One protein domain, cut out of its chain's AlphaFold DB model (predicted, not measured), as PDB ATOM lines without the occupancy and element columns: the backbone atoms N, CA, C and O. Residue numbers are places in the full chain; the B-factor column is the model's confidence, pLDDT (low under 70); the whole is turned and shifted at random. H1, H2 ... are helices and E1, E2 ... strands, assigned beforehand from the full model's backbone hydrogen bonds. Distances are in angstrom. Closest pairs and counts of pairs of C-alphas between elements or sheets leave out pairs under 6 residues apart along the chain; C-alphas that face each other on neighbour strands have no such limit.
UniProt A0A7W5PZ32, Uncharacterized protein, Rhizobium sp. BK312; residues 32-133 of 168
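What this domain is: This is residues 32 to 133 of the 168 residues of an uncharacterized protein of Rhizobium sp. BK312 (UniProt A0A7W5PZ32). A small sheet of three strands, E1, E2 and E3, packs over residues 96 to 103 of H2, and H2 lies side by side with the long helix H1, the two running opposite ways. At the end of this helix pair away from the sheet, H3 stands across it, and its residues 128 to 133 stick out. The printed part has 102 residues with three named helices and three named strands, in the chain order H1 E1 E2 E3 H2 H3; the sheet's order is E1 - E2 - E3, all antiparallel, and the class is mostly helix. The whole is compact, with a radius of gyration of the C-alphas of 13.9 A and spans of 37 by 30 by 22 A.

Where its parts are: Look first at the sheet: E1 is residues 66 to 69, 9.3 A long, E2 is residues 72 to 76, 13.2 A, and E3 is residues 90 to 93, 10.1 A. Find C-alpha 33 at (49.576, 5.369, 108.264); from there H1 runs 30.5 A to residue 53. H2, residues 96 to 112, begins with C-alpha 96 at (51.117, -19.244, 99.369) and is 24.7 A long. H3, residues 114 to 133, runs 28.4 A and ends with C-alpha 133 at (69.983, 9.496, 114.374).

How they stand to each other: The sheet is a meander, each strand the antiparallel neighbour of the one before. In the hairpin E1 and E2, look at N 67 and O 74, 2.8 A apart; in the hairpin E2 and E3, at N 73 and O 93, 2.7 A apart. H2 is on one face of the sheet, making two layers, at a height over the sheet of 10.6 A. It lies over E2 and, only just, with 3 C-alphas, over E3; it runs along the strands, at 23 degrees to E2 on the local plane. H1 only grazes the sheet, with residues 44 to 48. H1 and H2 touch at a shallow tilt of 6 degrees, opposite ways; their closest C-alphas, of Arg 38 and Ala 107, are 5.5 A apart. Residues 33 to 34 of H1 touch H3, about perpendicular at 86 degrees, the closest C-alphas being those of Val 33 and Glu 121, 6.4 A. H2 and H3 touch only at the corner, with the C-alphas of Ala 110 and Gln 117 closest, 5.8 A. H3 is apart from E1, E2 and E3. Every O i to N i+4 pair is within hydrogen-bond range in H1 and H3, and 12 of 13 in H2.

The domain as a whole: The C-alphas farthest apart, of Gly 71 and Asn 132, are 40.2 A apart. The printed part has no cut. The links H1 to E1, residues 54 to 65, and E2 to E3, residues 77 to 89, are long. Read the B-factor column at residues 78 to 90, where the model's pLDDT is under 70; the mean of the printed part is 79.7.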
ATOM      1  N   SER A  32      47.353   8.365 105.136       79.19
ATOM      2  CA  SER A  32      47.273   7.878 106.508       79.19
ATOM      3  C   SER A  32      48.292   6.752 106.708       79.19
ATOM      4  O   SER A  32      48.775   6.126 105.750       79.19
ATOM      5  N   VAL A  33      48.682   6.496 107.958       79.19
ATOM      6  CA  VAL A  33      49.576   5.369 108.264       79.19
ATOM      7  C   VAL A  33      48.986   4.049 107.748       79.19
ATOM      8  O   VAL A  33      49.717   3.221 107.209       79.19
ATOM      9  N   VAL A  34      47.657   3.929 107.807       82.50
ATOM     10  CA  VAL A  34      46.875   2.789 107.330       82.50
ATOM     11  C   VAL A  34      46.941   2.675 105.813       82.50
ATOM     12  O   VAL A  34      47.261   1.611 105.296       82.50
ATOM     13  N   GLU A  35      46.739   3.766 105.070       83.31
ATOM     14  CA  GLU A  35      46.870   3.753 103.606       83.31
ATOM     15  C   GLU A  35      48.283   3.364 103.159       83.31
ATOM     16  O   GLU A  35      48.459   2.587 102.222       83.31
ATOM     17  N   THR A  36      49.304   3.875 103.851       84.12
ATOM     18  CA  THR A  36      50.705   3.525 103.574       84.12
ATOM     19  C   THR A  36      50.965   2.045 103.847       84.12
ATOM     20  O   THR A  36      51.649   1.380 103.069       84.12
ATOM     21  N   PHE A  37      50.410   1.522 104.939       85.31
ATOM     22  CA  PHE A  37      50.518   0.117 105.296       85.31
ATOM     23  C   PHE A  37      49.810  -0.781 104.274       85.31
ATOM     24  O   PHE A  37      50.407  -1.741 103.798       85.31
ATOM     25  N   ARG A  38      48.602  -0.416 103.833       86.75
ATOM     26  CA  ARG A  38      47.848  -1.140 102.798       86.75
ATOM     27  C   ARG A  38      48.565  -1.194 101.454       86.75
ATOM     28  O   ARG A  38      48.580  -2.243 100.820       86.75
ATOM     29  N   LEU A  39      49.190  -0.096 101.030       86.44
ATOM     30  CA  LEU A  39      50.023  -0.099  99.820       86.44
ATOM     31  C   LEU A  39      51.173  -1.098  99.941       86.44
ATOM     32  O   LEU A  39      51.509  -1.782  98.980       86.44
ATOM     33  N   ARG A  40      51.753  -1.209 101.136       86.44
ATOM     34  CA  ARG A  40      52.829  -2.160 101.389       86.44
ATOM     35  C   ARG A  40      52.334  -3.599 101.423       86.44
ATOM     36  O   ARG A  40      53.025  -4.462 100.903       86.44
ATOM     37  N   VAL A  41      51.143  -3.852 101.964       87.56
ATOM     38  CA  VAL A  41      50.480  -5.160 101.862       87.56
ATOM     39  C   VAL A  41      50.271  -5.543 100.394       87.56
ATOM     40  O   VAL A  41      50.622  -6.653 100.007       87.56
ATOM     41  N   ALA A  42      49.774  -4.626  99.559       88.06
ATOM     42  CA  ALA A  42      49.600  -4.880  98.128       88.06
ATOM     43  C   ALA A  42      50.933  -5.224  97.436       88.06
ATOM     44  O   ALA A  42      51.007  -6.206  96.704       88.06
ATOM     45  N   GLU A  43      52.010  -4.498  97.753       88.56
ATOM     46  CA  GLU A  43      53.361  -4.805  97.263       88.56
ATOM     47  C   GLU A  43      53.828  -6.214  97.687       88.56
ATOM     48  O   GLU A  43      54.470  -6.923  96.913       88.56
ATOM     49  N   GLN A  44      53.484  -6.664  98.901       89.75
ATOM     50  CA  GLN A  44      53.783  -8.033  99.332       89.75
ATOM     51  C   GLN A  44      53.018  -9.082  98.527       89.75
ATOM     52  O   GLN A  44      53.581 -10.134  98.231       89.75
ATOM     53  N   LYS A  45      51.772  -8.801  98.138       88.69
ATOM     54  CA  LYS A  45      50.995  -9.699  97.275       88.69
ATOM     55  C   LYS A  45      51.600  -9.788  95.875       88.69
ATOM     56  O   LYS A  45      51.767 -10.890  95.371       88.69
ATOM     57  N   GLU A  46      52.045  -8.672  95.301       89.19
ATOM     58  CA  GLU A  46      52.776  -8.684  94.023       89.19
ATOM     59  C   GLU A  46      54.066  -9.516  94.110       89.19
ATOM     60  O   GLU A  46      54.427 -10.236  93.180       89.19
ATOM     61  N   TYR A  47      54.774  -9.448  95.241       89.56
ATOM     62  CA  TYR A  47      55.944 -10.294  95.476       89.56
ATOM     63  C   TYR A  47      55.598 -11.767  95.607       89.56
ATOM     64  O   TYR A  47      56.364 -12.605  95.131       89.56
ATOM     65  N   LEU A  48      54.472 -12.082  96.234       89.38
ATOM     66  CA  LEU A  48      53.987 -13.444  96.360       89.38
ATOM     67  C   LEU A  48      53.614 -14.021  94.992       89.38
ATOM     68  O   LEU A  48      54.087 -15.100  94.655       89.38
ATOM     69  N   GLU A  49      52.899 -13.264  94.160       89.69
ATOM     70  CA  GLU A  49      52.586 -13.647  92.777       89.69
ATOM     71  C   GLU A  49      53.854 -13.818  91.928       89.69
ATOM     72  O   GLU A  49      53.997 -14.784  91.177       89.69
ATOM     73  N   ALA A  50      54.820 -12.903  92.060       88.31
ATOM     74  CA  ALA A  50      56.100 -13.010  91.365       88.31
ATOM     75  C   ALA A  50      56.897 -14.245  91.812       88.31
ATOM     76  O   ALA A  50      57.556 -14.879  90.987       88.31
ATOM     77  N   TYR A  51      56.832 -14.593  93.099       88.81
ATOM     78  CA  TYR A  51      57.416 -15.819  93.626       88.81
ATOM     79  C   TYR A  51      56.691 -17.062  93.095       88.81
ATOM     80  O   TYR A  51      57.357 -17.998  92.675       88.81
ATOM     81  N   GLU A  52      55.356 -17.085  93.067       89.81
ATOM     82  CA  GLU A  52      54.596 -18.220  92.525       89.81
ATOM     83  C   GLU A  52      54.886 -18.445  91.037       89.81
ATOM     84  O   GLU A  52      54.949 -19.586  90.579       89.81
ATOM     85  N   ARG A  53      55.119 -17.362  90.289       89.56
ATOM     86  CA  ARG A  53      55.462 -17.423  88.868       89.56
ATOM     87  C   ARG A  53      56.872 -17.955  88.603       89.56
ATOM     88  O   ARG A  53      57.063 -18.673  87.624       89.56
ATOM     89  N   ASP A  54      57.851 -17.584  89.425       89.94
ATOM     90  CA  ASP A  54      59.226 -18.093  89.336       89.94
ATOM     91  C   ASP A  54      59.864 -18.235  90.731       89.94
ATOM     92  O   ASP A  54      60.590 -17.344  91.196       89.94
ATOM     93  N   PRO A  55      59.642 -19.384  91.400       85.19
ATOM     94  CA  PRO A  55      60.175 -19.620  92.738       85.19
ATOM     95  C   PRO A  55      61.706 -19.652  92.771       85.19
ATOM     96  O   PRO A  55      62.323 -19.270  93.766       85.19
ATOM     97  N   THR A  56      62.329 -20.112  91.682       85.56
ATOM     98  CA  THR A  56      63.784 -20.294  91.580       85.56
ATOM     99  C   THR A  56      64.528 -19.001  91.264       85.56
ATOM    100  O   THR A  56      65.666 -18.820  91.701       85.56
ATOM    101  N   GLY A  57      63.891 -18.087  90.533       85.69
ATOM    102  CA  GLY A  57      64.456 -16.809  90.111       85.69
ATOM    103  C   GLY A  57      64.012 -15.611  90.947       85.69
ATOM    104  O   GLY A  57      64.378 -14.478  90.617       85.69
ATOM    105  N   PHE A  58      63.263 -15.812  92.034       87.81
ATOM    106  CA  PHE A  58      62.813 -14.719  92.890       87.81
ATOM    107  C   PHE A  58      63.988 -14.015  93.597       87.81
ATOM    108  O   PHE A  58      64.745 -14.613  94.362       87.81
ATOM    109  N   LYS A  59      64.147 -12.703  93.362       85.56
ATOM    110  CA  LYS A  59      65.299 -11.901  93.846       85.56
ATOM    111  C   LYS A  59      64.974 -10.942  94.992       85.56
ATOM    112  O   LYS A  59      65.886 -10.351  95.570       85.56
ATOM    113  N   LYS A  60      63.695 -10.752  95.329       85.50
ATOM    114  CA  LYS A  60      63.246  -9.711  96.271       85.50
ATOM    115  C   LYS A  60      63.077 -10.182  97.721       85.50
ATOM    116  O   LYS A  60      62.464  -9.479  98.514       85.50
ATOM    117  N   TRP A  61      63.719 -11.286  98.109       82.56
ATOM    118  CA  TRP A  61      63.654 -11.870  99.461       82.56
ATOM    119  C   TRP A  61      63.916 -10.892 100.615       82.56
ATOM    120  O   TRP A  61      63.332 -11.009 101.681       82.56
ATOM    121  N   ARG A  62      64.785  -9.890 100.426       79.25
ATOM    122  CA  ARG A  62      65.075  -8.893 101.477       79.25
ATOM    123  C   ARG A  62      63.930  -7.909 101.734       79.25
ATOM    124  O   ARG A  62      63.974  -7.182 102.725       79.25
ATOM    125  N   SER A  63      62.965  -7.848 100.826       81.81
ATOM    126  CA  SER A  63      61.813  -6.950 100.880       81.81
ATOM    127  C   SER A  63      60.512  -7.688 101.178       81.81
ATOM    128  O   SER A  63      59.499  -7.020 101.389       81.81
ATOM    129  N   THR A  64      60.524  -9.025 101.184       85.94
ATOM    130  CA  THR A  64      59.325  -9.819 101.443       85.94
ATOM    131  C   THR A  64      59.042  -9.961 102.930       85.94
ATOM    132  O   THR A  64      59.941  -9.970 103.769       85.94
ATOM    133  N   TRP A  65      57.760 -10.077 103.252       86.62
ATOM    134  CA  TRP A  65      57.265 -10.459 104.570       86.62
ATOM    135  C   TRP A  65      57.080 -11.962 104.705       86.62
ATOM    136  O   TRP A  65      56.821 -12.437 105.797       86.62
ATOM    137  N   PHE A  66      57.233 -12.722 103.630       84.62
ATOM    138  CA  PHE A  66      57.131 -14.172 103.643       84.62
ATOM    139  C   PHE A  66      58.446 -14.811 103.191       84.62
ATOM    140  O   PHE A  66      59.207 -14.243 102.397       84.62
ATOM    141  N   GLN A  67      58.698 -16.013 103.697       84.62
ATOM    142  CA  GLN A  67      59.828 -16.853 103.336       84.62
ATOM    143  C   GLN A  67      59.382 -18.314 103.286       84.62
ATOM    144  O   GLN A  67      58.606 -18.763 104.128       84.62
ATOM    145  N   ARG A  68      59.890 -19.079 102.315       82.38
ATOM    146  CA  ARG A  68      59.667 -20.527 102.277       82.38
ATOM    147  C   ARG A  68      60.413 -21.193 103.437       82.38
ATOM    148  O   ARG A  68      61.614 -20.976 103.601       82.38
ATOM    149  N   VAL A  69      59.711 -22.006 104.219       80.81
ATOM    150  CA  VAL A  69      60.258 -22.768 105.354       80.81
ATOM    151  C   VAL A  69      59.849 -24.240 105.233       80.81
ATOM    152  O   VAL A  69      58.914 -24.550 104.487       80.81
ATOM    153  N   PRO A  70      60.523 -25.177 105.927       77.56
ATOM    154  CA  PRO A  70      60.054 -26.558 105.980       77.56
ATOM    155  C   PRO A  70      58.593 -26.602 106.447       77.56
ATOM    156  O   PRO A  70      58.261 -26.034 107.484       77.56
ATOM    157  N   GLY A  71      57.722 -27.236 105.660       77.06
ATOM    158  CA  GLY A  71      56.292 -27.338 105.967       77.06
ATOM    159  C   GLY A  71      55.410 -26.180 105.482       77.06
ATOM    160  O   GLY A  71      54.204 -26.270 105.661       77.06
ATOM    161  N   GLY A  72      55.948 -25.134 104.838       82.75
ATOM    162  CA  GLY A  72      55.104 -24.055 104.312       82.75
ATOM    163  C   GLY A  72      55.822 -22.723 104.104       82.75
ATOM    164  O   GLY A  72      56.893 -22.651 103.496       82.75
ATOM    165  N   PHE A  73      55.210 -21.649 104.587       79.75
ATOM    166  CA  PHE A  73      55.710 -20.282 104.554       79.75
ATOM    167  C   PHE A  73      55.719 -19.681 105.951       79.75
ATOM    168  O   PHE A  73      54.706 -19.668 106.639       79.75
ATOM    169  N   GLY A  74      56.860 -19.131 106.348       77.88
ATOM    170  CA  GLY A  74      56.945 -18.232 107.486       77.88
ATOM    171  C   GLY A  74      56.604 -16.821 107.030       77.88
ATOM    172  O   GLY A  74      57.226 -16.322 106.094       77.88
ATOM    173  N   VAL A  75      55.644 -16.177 107.683       79.56
ATOM    174  CA  VAL A  75      55.260 -14.785 107.462       79.56
ATOM    175  C   VAL A  75      55.688 -13.962 108.668       79.56
ATOM    176  O   VAL A  75      55.225 -14.175 109.783       79.56
ATOM    177  N   SER A  76      56.574 -13.001 108.441       79.31
ATOM    178  CA  SER A  76      56.984 -11.972 109.389       79.31
ATOM    179  C   SER A  76      56.659 -10.598 108.823       79.31
ATOM    180  O   SER A  76      57.136 -10.249 107.741       79.31
ATOM    181  N   ILE A  77      55.929  -9.772 109.570       74.75
ATOM    182  CA  ILE A  77      55.699  -8.370 109.198       74.75
ATOM    183  C   ILE A  77      57.009  -7.614 109.477       74.75
ATOM    184  O   ILE A  77      57.269  -7.103 110.567       74.75
ATOM    185  N   GLY A  78      57.917  -7.694 108.504       65.06
ATOM    186  CA  GLY A  78      59.338  -7.413 108.675       65.06
ATOM    187  C   GLY A  78      59.659  -5.971 109.071       65.06
ATOM    188  O   GLY A  78      58.937  -5.046 108.715       65.06
ATOM    189  N   ARG A  79      60.809  -5.797 109.748       52.97
ATOM    190  CA  ARG A  79      61.522  -4.575 110.218       52.97
ATOM    191  C   ARG A  79      60.744  -3.549 111.045       52.97
ATOM    192  O   ARG A  79      61.364  -2.827 111.818       52.97
ATOM    193  N   ASP A  80      59.434  -3.498 110.890       53.06
ATOM    194  CA  ASP A  80      58.540  -2.630 111.625       53.06
ATOM    195  C   ASP A  80      58.115  -3.281 112.954       53.06
ATOM    196  O   ASP A  80      57.426  -2.646 113.727       53.06
ATOM    197  N   ALA A  81      58.528  -4.516 113.284       55.47
ATOM    198  CA  ALA A  81      58.177  -5.180 114.557       55.47
ATOM    199  C   ALA A  81      56.684  -5.019 114.926       55.47
ATOM    200  O   ALA A  81      56.328  -4.847 116.093       55.47
ATOM    201  N   VAL A  82      55.827  -4.973 113.902       61.38
ATOM    202  CA  VAL A  82      54.396  -4.755 114.055       61.38
ATOM    203  C   VAL A  82      53.820  -6.115 114.377       61.38
ATOM    204  O   VAL A  82      53.942  -7.047 113.583       61.38
ATOM    205  N   SER A  83      53.234  -6.233 115.564       58.78
ATOM    206  CA  SER A  83      52.528  -7.449 115.932       58.78
ATOM    207  C   SER A  83      51.281  -7.571 115.064       58.78
ATOM    208  O   SER A  83      50.487  -6.639 115.038       58.78
ATOM    209  N   ALA A  84      51.084  -8.716 114.413       60.31
ATOM    210  CA  ALA A  84      49.904  -9.086 113.626       60.31
ATOM    211  C   ALA A  84      48.623  -9.270 114.477       60.31
ATOM    212  O   ALA A  84      47.709  -9.978 114.069       60.31
ATOM    213  N   GLY A  85      48.583  -8.696 115.682       52.59
ATOM    214  CA  GLY A  85      47.653  -9.061 116.743       52.59
ATOM    215  C   GLY A  85      48.217 -10.151 117.664       52.59
ATOM    216  O   GLY A  85      49.124 -10.905 117.307       52.59
ATOM    217  N   GLN A  86      47.707 -10.196 118.899       52.72
ATOM    218  CA  GLN A  86      48.026 -11.220 119.914       52.72
ATOM    219  C   GLN A  86      49.522 -11.377 120.276       52.72
ATOM    220  O   GLN A  86      49.935 -12.408 120.797       52.72
ATOM    221  N   GLY A  87      50.359 -10.366 120.021       56.34
ATOM    222  CA  GLY A  87      51.802 -10.418 120.301       56.34
ATOM    223  C   GLY A  87      52.618 -11.186 119.255       56.34
ATOM    224  O   GLY A  87      53.840 -11.287 119.374       56.34
ATOM    225  N   LEU A  88      51.975 -11.695 118.202       54.25
ATOM    226  CA  LEU A  88      52.636 -12.465 117.155       54.25
ATOM    227  C   LEU A  88      53.326 -11.528 116.168       54.25
ATOM    228  O   LEU A  88      52.713 -10.605 115.644       54.25
ATOM    229  N   SER A  89      54.609 -11.770 115.911       64.56
ATOM    230  CA  SER A  89      55.387 -11.085 114.859       64.56
ATOM    231  C   SER A  89      55.787 -12.038 113.723       64.56
ATOM    232  O   SER A  89      56.404 -11.616 112.746       64.56
ATOM    233  N   TYR A  90      55.462 -13.326 113.882       66.50
ATOM    234  CA  TYR A  90      55.811 -14.421 112.989       66.50
ATOM    235  C   TYR A  90      54.708 -15.487 113.032       66.50
ATOM    236  O   TYR A  90      54.305 -15.894 114.122       66.50
ATOM    237  N   VAL A  91      54.235 -15.932 111.868       71.81
ATOM    238  CA  VAL A  91      53.218 -16.987 111.700       71.81
ATOM    239  C   VAL A  91      53.705 -17.961 110.629       71.81
ATOM    240  O   VAL A  91      54.346 -17.535 109.675       71.81
ATOM    241  N   VAL A  92      53.425 -19.258 110.771       71.56
ATOM    242  CA  VAL A  92      53.676 -20.246 109.710       71.56
ATOM    243  C   VAL A  92      52.342 -20.661 109.108       71.56
ATOM    244  O   VAL A  92      51.437 -21.040 109.845       71.56
ATOM    245  N   VAL A  93      52.239 -20.581 107.786       77.88
ATOM    246  CA  VAL A  93      51.085 -21.023 106.992       77.88
ATOM    247  C   VAL A  93      51.541 -22.062 105.975       77.88
ATOM    248  O   VAL A  93      52.711 -22.092 105.601       77.88
ATOM    249  N   GLU A  94      50.660 -22.942 105.527       75.38
ATOM    250  CA  GLU A  94      51.030 -24.088 104.693       75.38
ATOM    251  C   GLU A  94      51.236 -23.672 103.230       75.38
ATOM    252  O   GLU A  94      52.181 -24.109 102.552       75.38
ATOM    253  N   THR A  95      50.380 -22.772 102.742       80.25
ATOM    254  CA  THR A  95      50.293 -22.429 101.318       80.25
ATOM    255  C   THR A  95      50.534 -20.948 101.036       80.25
ATOM    256  O   THR A  95      50.321 -20.082 101.878       80.25
ATOM    257  N   ALA A  96      50.982 -20.633  99.815       83.62
ATOM    258  CA  ALA A  96      51.117 -19.244  99.369       83.62
ATOM    259  C   ALA A  96      49.748 -18.546  99.351       83.62
ATOM    260  O   ALA A  96      49.636 -17.388  99.736       83.62
ATOM    261  N   LYS A  97      48.681 -19.277  99.025       84.19
ATOM    262  CA  LYS A  97      47.314 -18.766  99.114       84.19
ATOM    263  C   LYS A  97      46.957 -18.292 100.530       84.19
ATOM    264  O   LYS A  97      46.438 -17.193 100.675       84.19
ATOM    265  N   GLU A  98      47.303 -19.061 101.560       80.19
ATOM    266  CA  GLU A  98      47.112 -18.637 102.957       80.19
ATOM    267  C   GLU A  98      47.962 -17.414 103.324       80.19
ATOM    268  O   GLU A  98      47.525 -16.584 104.116       80.19
ATOM    269  N   VAL A  99      49.147 -17.238 102.722       83.44
ATOM    270  CA  VAL A  99      49.916 -15.988 102.870       83.44
ATOM    271  C   VAL A  99      49.132 -14.807 102.293       83.44
ATOM    272  O   VAL A  99      49.081 -13.750 102.917       83.44
ATOM    273  N   ALA A 100      48.516 -14.964 101.118       85.62
ATOM    274  CA  ALA A 100      47.710 -13.910 100.503       85.62
ATOM    275  C   ALA A 100      46.474 -13.562 101.348       85.62
ATOM    276  O   ALA A 100      46.194 -12.381 101.548       85.62
ATOM    277  N   GLU A 101      45.781 -14.576 101.875       86.00
ATOM    278  CA  GLU A 101      44.633 -14.410 102.776       86.00
ATOM    279  C   GLU A 101      45.049 -13.703 104.075       86.00
ATOM    280  O   GLU A 101      44.451 -12.694 104.445       86.00
ATOM    281  N   PHE A 102      46.156 -14.127 104.697       84.62
ATOM    282  CA  PHE A 102      46.720 -13.462 105.874       84.62
ATOM    283  C   PHE A 102      47.055 -11.988 105.610       84.62
ATOM    284  O   PHE A 102      46.804 -11.123 106.449       84.62
ATOM    285  N   LEU A 103      47.631 -11.676 104.445       86.50
ATOM    286  CA  LEU A 103      47.937 -10.302 104.053       86.50
ATOM    287  C   LEU A 103      46.659  -9.458 103.905       86.50
ATOM    288  O   LEU A 103      46.643  -8.303 104.336       86.50
ATOM    289  N   ASP A 104      45.589 -10.024 103.346       84.75
ATOM    290  CA  ASP A 104      44.298  -9.342 103.217       84.75
ATOM    291  C   ASP A 104      43.632  -9.094 104.580       84.75
ATOM    292  O   ASP A 104      43.144  -7.987 104.833       84.75
ATOM    293  N   ASP A 105      43.677 -10.072 105.487       84.62
ATOM    294  CA  ASP A 105      43.181  -9.927 106.860       84.62
ATOM    295  C   ASP A 105      43.981  -8.877 107.636       84.62
ATOM    296  O   ASP A 105      43.414  -8.041 108.342       84.62
ATOM    297  N   LEU A 106      45.299  -8.839 107.442       83.44
ATOM    298  CA  LEU A 106      46.179  -7.851 108.057       83.44
ATOM    299  C   LEU A 106      45.891  -6.425 107.559       83.44
ATOM    300  O   LEU A 106      45.921  -5.470 108.341       83.44
ATOM    301  N   ALA A 107      45.590  -6.258 106.267       84.94
ATOM    302  CA  ALA A 107      45.159  -4.972 105.725       84.94
ATOM    303  C   ALA A 107      43.824  -4.514 106.321       84.94
ATOM    304  O   ALA A 107      43.659  -3.319 106.563       84.94
ATOM    305  N   GLN A 108      42.894  -5.438 106.570       80.88
ATOM    306  CA  GLN A 108      41.630  -5.119 107.227       80.88
ATOM    307  C   GLN A 108      41.829  -4.777 108.705       80.88
ATOM    308  O   GLN A 108      41.283  -3.786 109.185       80.88
ATOM    309  N   HIS A 109      42.642  -5.551 109.422       79.56
ATOM    310  CA  HIS A 109      42.948  -5.293 110.824       79.56
ATOM    311  C   HIS A 109      43.545  -3.892 111.014       79.56
ATOM    312  O   HIS A 109      43.190  -3.184 111.955       79.56
ATOM    313  N   ALA A 110      44.355  -3.431 110.055       81.12
ATOM    314  CA  ALA A 110      44.873  -2.067 110.042       81.12
ATOM    315  C   ALA A 110      43.797  -0.973 109.929       81.12
ATOM    316  O   ALA A 110      44.027   0.148 110.378       81.12
ATOM    317  N   GLU A 111      42.639  -1.259 109.335       81.38
ATOM    318  CA  GLU A 111      41.522  -0.311 109.233       81.38
ATOM    319  C   GLU A 111      40.632  -0.316 110.478       81.38
ATOM    320  O   GLU A 111      40.091   0.725 110.847       81.38
ATOM    321  N   GLU A 112      40.484  -1.470 111.123       77.12
ATOM    322  CA  GLU A 112      39.474  -1.679 112.162       77.12
ATOM    323  C   GLU A 112      40.027  -1.560 113.587       77.12
ATOM    324  O   GLU A 112      39.305  -1.127 114.488       77.12
ATOM    325  N   ASP A 113      41.296  -1.912 113.805       78.88
ATOM    326  CA  ASP A 113      41.902  -1.936 115.134       78.88
ATOM    327  C   ASP A 113      42.714  -0.660 115.410       78.88
ATOM    328  O   ASP A 113      43.815  -0.454 114.893       78.88
ATOM    329  N   LEU A 114      42.183   0.199 116.285       79.19
ATOM    330  CA  LEU A 114      42.848   1.433 116.722       79.19
ATOM    331  C   LEU A 114      44.170   1.178 117.465       79.19
ATOM    332  O   LEU A 114      45.092   1.990 117.383       79.19
ATOM    333  N   GLY A 115      44.278   0.067 118.195       79.62
ATOM    334  CA  GLY A 115      45.513  -0.354 118.850       79.62
ATOM    335  C   GLY A 115      46.582  -0.728 117.829       79.62
ATOM    336  O   GLY A 115      47.732  -0.300 117.954       79.62
ATOM    337  N   PHE A 116      46.193  -1.437 116.769       79.56
ATOM    338  CA  PHE A 116      47.081  -1.738 115.651       79.56
ATOM    339  C   PHE A 116      47.482  -0.473 114.885       79.56
ATOM    340  O   PHE A 116      48.662  -0.275 114.600       79.56
ATOM    341  N   GLN A 117      46.544   0.443 114.620       83.69
ATOM    342  CA  GLN A 117      46.847   1.743 114.007       83.69
ATOM    343  C   GLN A 117      47.868   2.529 114.825       83.69
ATOM    344  O   GLN A 117      48.875   2.986 114.285       83.69
ATOM    345  N   LYS A 118      47.664   2.618 116.142       82.50
ATOM    346  CA  LYS A 118      48.610   3.268 117.049       82.50
ATOM    347  C   LYS A 118      49.981   2.588 117.015       82.50
ATOM    348  O   LYS A 118      50.998   3.274 116.947       82.50
ATOM    349  N   ALA A 119      50.026   1.256 116.989       81.12
ATOM    350  CA  ALA A 119      51.276   0.511 116.855       81.12
ATOM    351  C   ALA A 119      52.001   0.823 115.530       81.12
ATOM    352  O   ALA A 119      53.224   0.983 115.522       81.12
ATOM    353  N   LEU A 120      51.265   0.980 114.422       82.25
ATOM    354  CA  LEU A 120      51.831   1.414 113.141       82.25
ATOM    355  C   LEU A 120      52.421   2.831 113.223       82.25
ATOM    356  O   LEU A 120      53.511   3.078 112.697       82.25
ATOM    357  N   GLU A 121      51.727   3.767 113.875       83.81
ATOM    358  CA  GLU A 121      52.202   5.147 114.046       83.81
ATOM    359  C   GLU A 121      53.449   5.221 114.921       83.81
ATOM    360  O   GLU A 121      54.453   5.821 114.523       83.81
ATOM    361  N   GLU A 122      53.417   4.567 116.082       82.44
ATOM    362  CA  GLU A 122      54.562   4.474 116.986       82.44
ATOM    363  C   GLU A 122      55.766   3.873 116.266       82.44
ATOM    364  O   GLU A 122      56.896   4.349 116.415       82.44
ATOM    365  N   ASN A 123      55.542   2.862 115.427       80.38
ATOM    366  CA  ASN A 123      56.631   2.263 114.685       80.38
ATOM    367  C   ASN A 123      57.204   3.184 113.605       80.38
ATOM    368  O   ASN A 123      58.426   3.340 113.489       80.38
ATOM    369  N   ARG A 124      56.331   3.868 112.860       81.69
ATOM    370  CA  ARG A 124      56.740   4.892 111.897       81.69
ATOM    371  C   ARG A 124      57.587   5.972 112.575       81.69
ATOM    372  O   ARG A 124      58.620   6.363 112.024       81.69
ATOM    373  N   ALA A 125      57.201   6.407 113.773       81.00
ATOM    374  CA  ALA A 125      57.956   7.371 114.567       81.00
ATOM    375  C   ALA A 125      59.327   6.821 114.997       81.00
ATOM    376  O   ALA A 125      60.345   7.488 114.791       81.00
ATOM    377  N   ARG A 126      59.393   5.579 115.502       81.62
ATOM    378  CA  ARG A 126      60.664   4.911 115.853       81.62
ATOM    379  C   ARG A 126      61.614   4.839 114.660       81.62
ATOM    380  O   ARG A 126      62.798   5.150 114.790       81.62
ATOM    381  N   ARG A 127      61.111   4.503 113.471       76.12
ATOM    382  CA  ARG A 127      61.924   4.465 112.246       76.12
ATOM    383  C   ARG A 127      62.415   5.836 111.819       76.12
ATOM    384  O   ARG A 127      63.578   5.966 111.434       76.12
ATOM    385  N   ALA A 128      61.564   6.856 111.896       81.56
ATOM    386  CA  ALA A 128      61.980   8.225 111.628       81.56
ATOM    387  C   ALA A 128      63.101   8.656 112.590       81.56
ATOM    388  O   ALA A 128      64.098   9.222 112.144       81.56
ATOM    389  N   ALA A 129      62.997   8.310 113.878       81.69
ATOM    390  CA  ALA A 129      64.021   8.596 114.880       81.69
ATOM    391  C   ALA A 129      65.356   7.896 114.575       81.69
ATOM    392  O   ALA A 129      66.392   8.558 114.552       81.69
ATOM    393  N   VAL A 130      65.343   6.597 114.251       80.88
ATOM    394  CA  VAL A 130      66.558   5.848 113.873       80.88
ATOM    395  C   VAL A 130      67.203   6.429 112.614       80.88
ATOM    396  O   VAL A 130      68.419   6.611 112.567       80.88
ATOM    397  N   LEU A 131      66.407   6.772 111.597       79.62
ATOM    398  CA  LEU A 131      66.920   7.387 110.370       79.62
ATOM    399  C   LEU A 131      67.512   8.776 110.628       79.62
ATOM    400  O   LEU A 131      68.551   9.113 110.058       79.62
ATOM    401  N   ASN A 132      66.882   9.575 111.486       81.19
ATOM    402  CA  ASN A 132      67.398  10.884 111.875       81.19
ATOM    403  C   ASN A 132      68.689  10.759 112.695       81.19
ATOM    404  O   ASN A 132      69.641  11.490 112.427       81.19
ATOM    405  N   ALA A 133      68.771   9.793 113.614       79.00
ATOM    406  CA  ALA A 133      69.983   9.496 114.374       79.00
ATOM    407  C   ALA A 133      71.129   9.025 113.463       79.00
ATOM    408  O   ALA A 133      72.241   9.546 113.552       79.00
TER     409      ALA A 133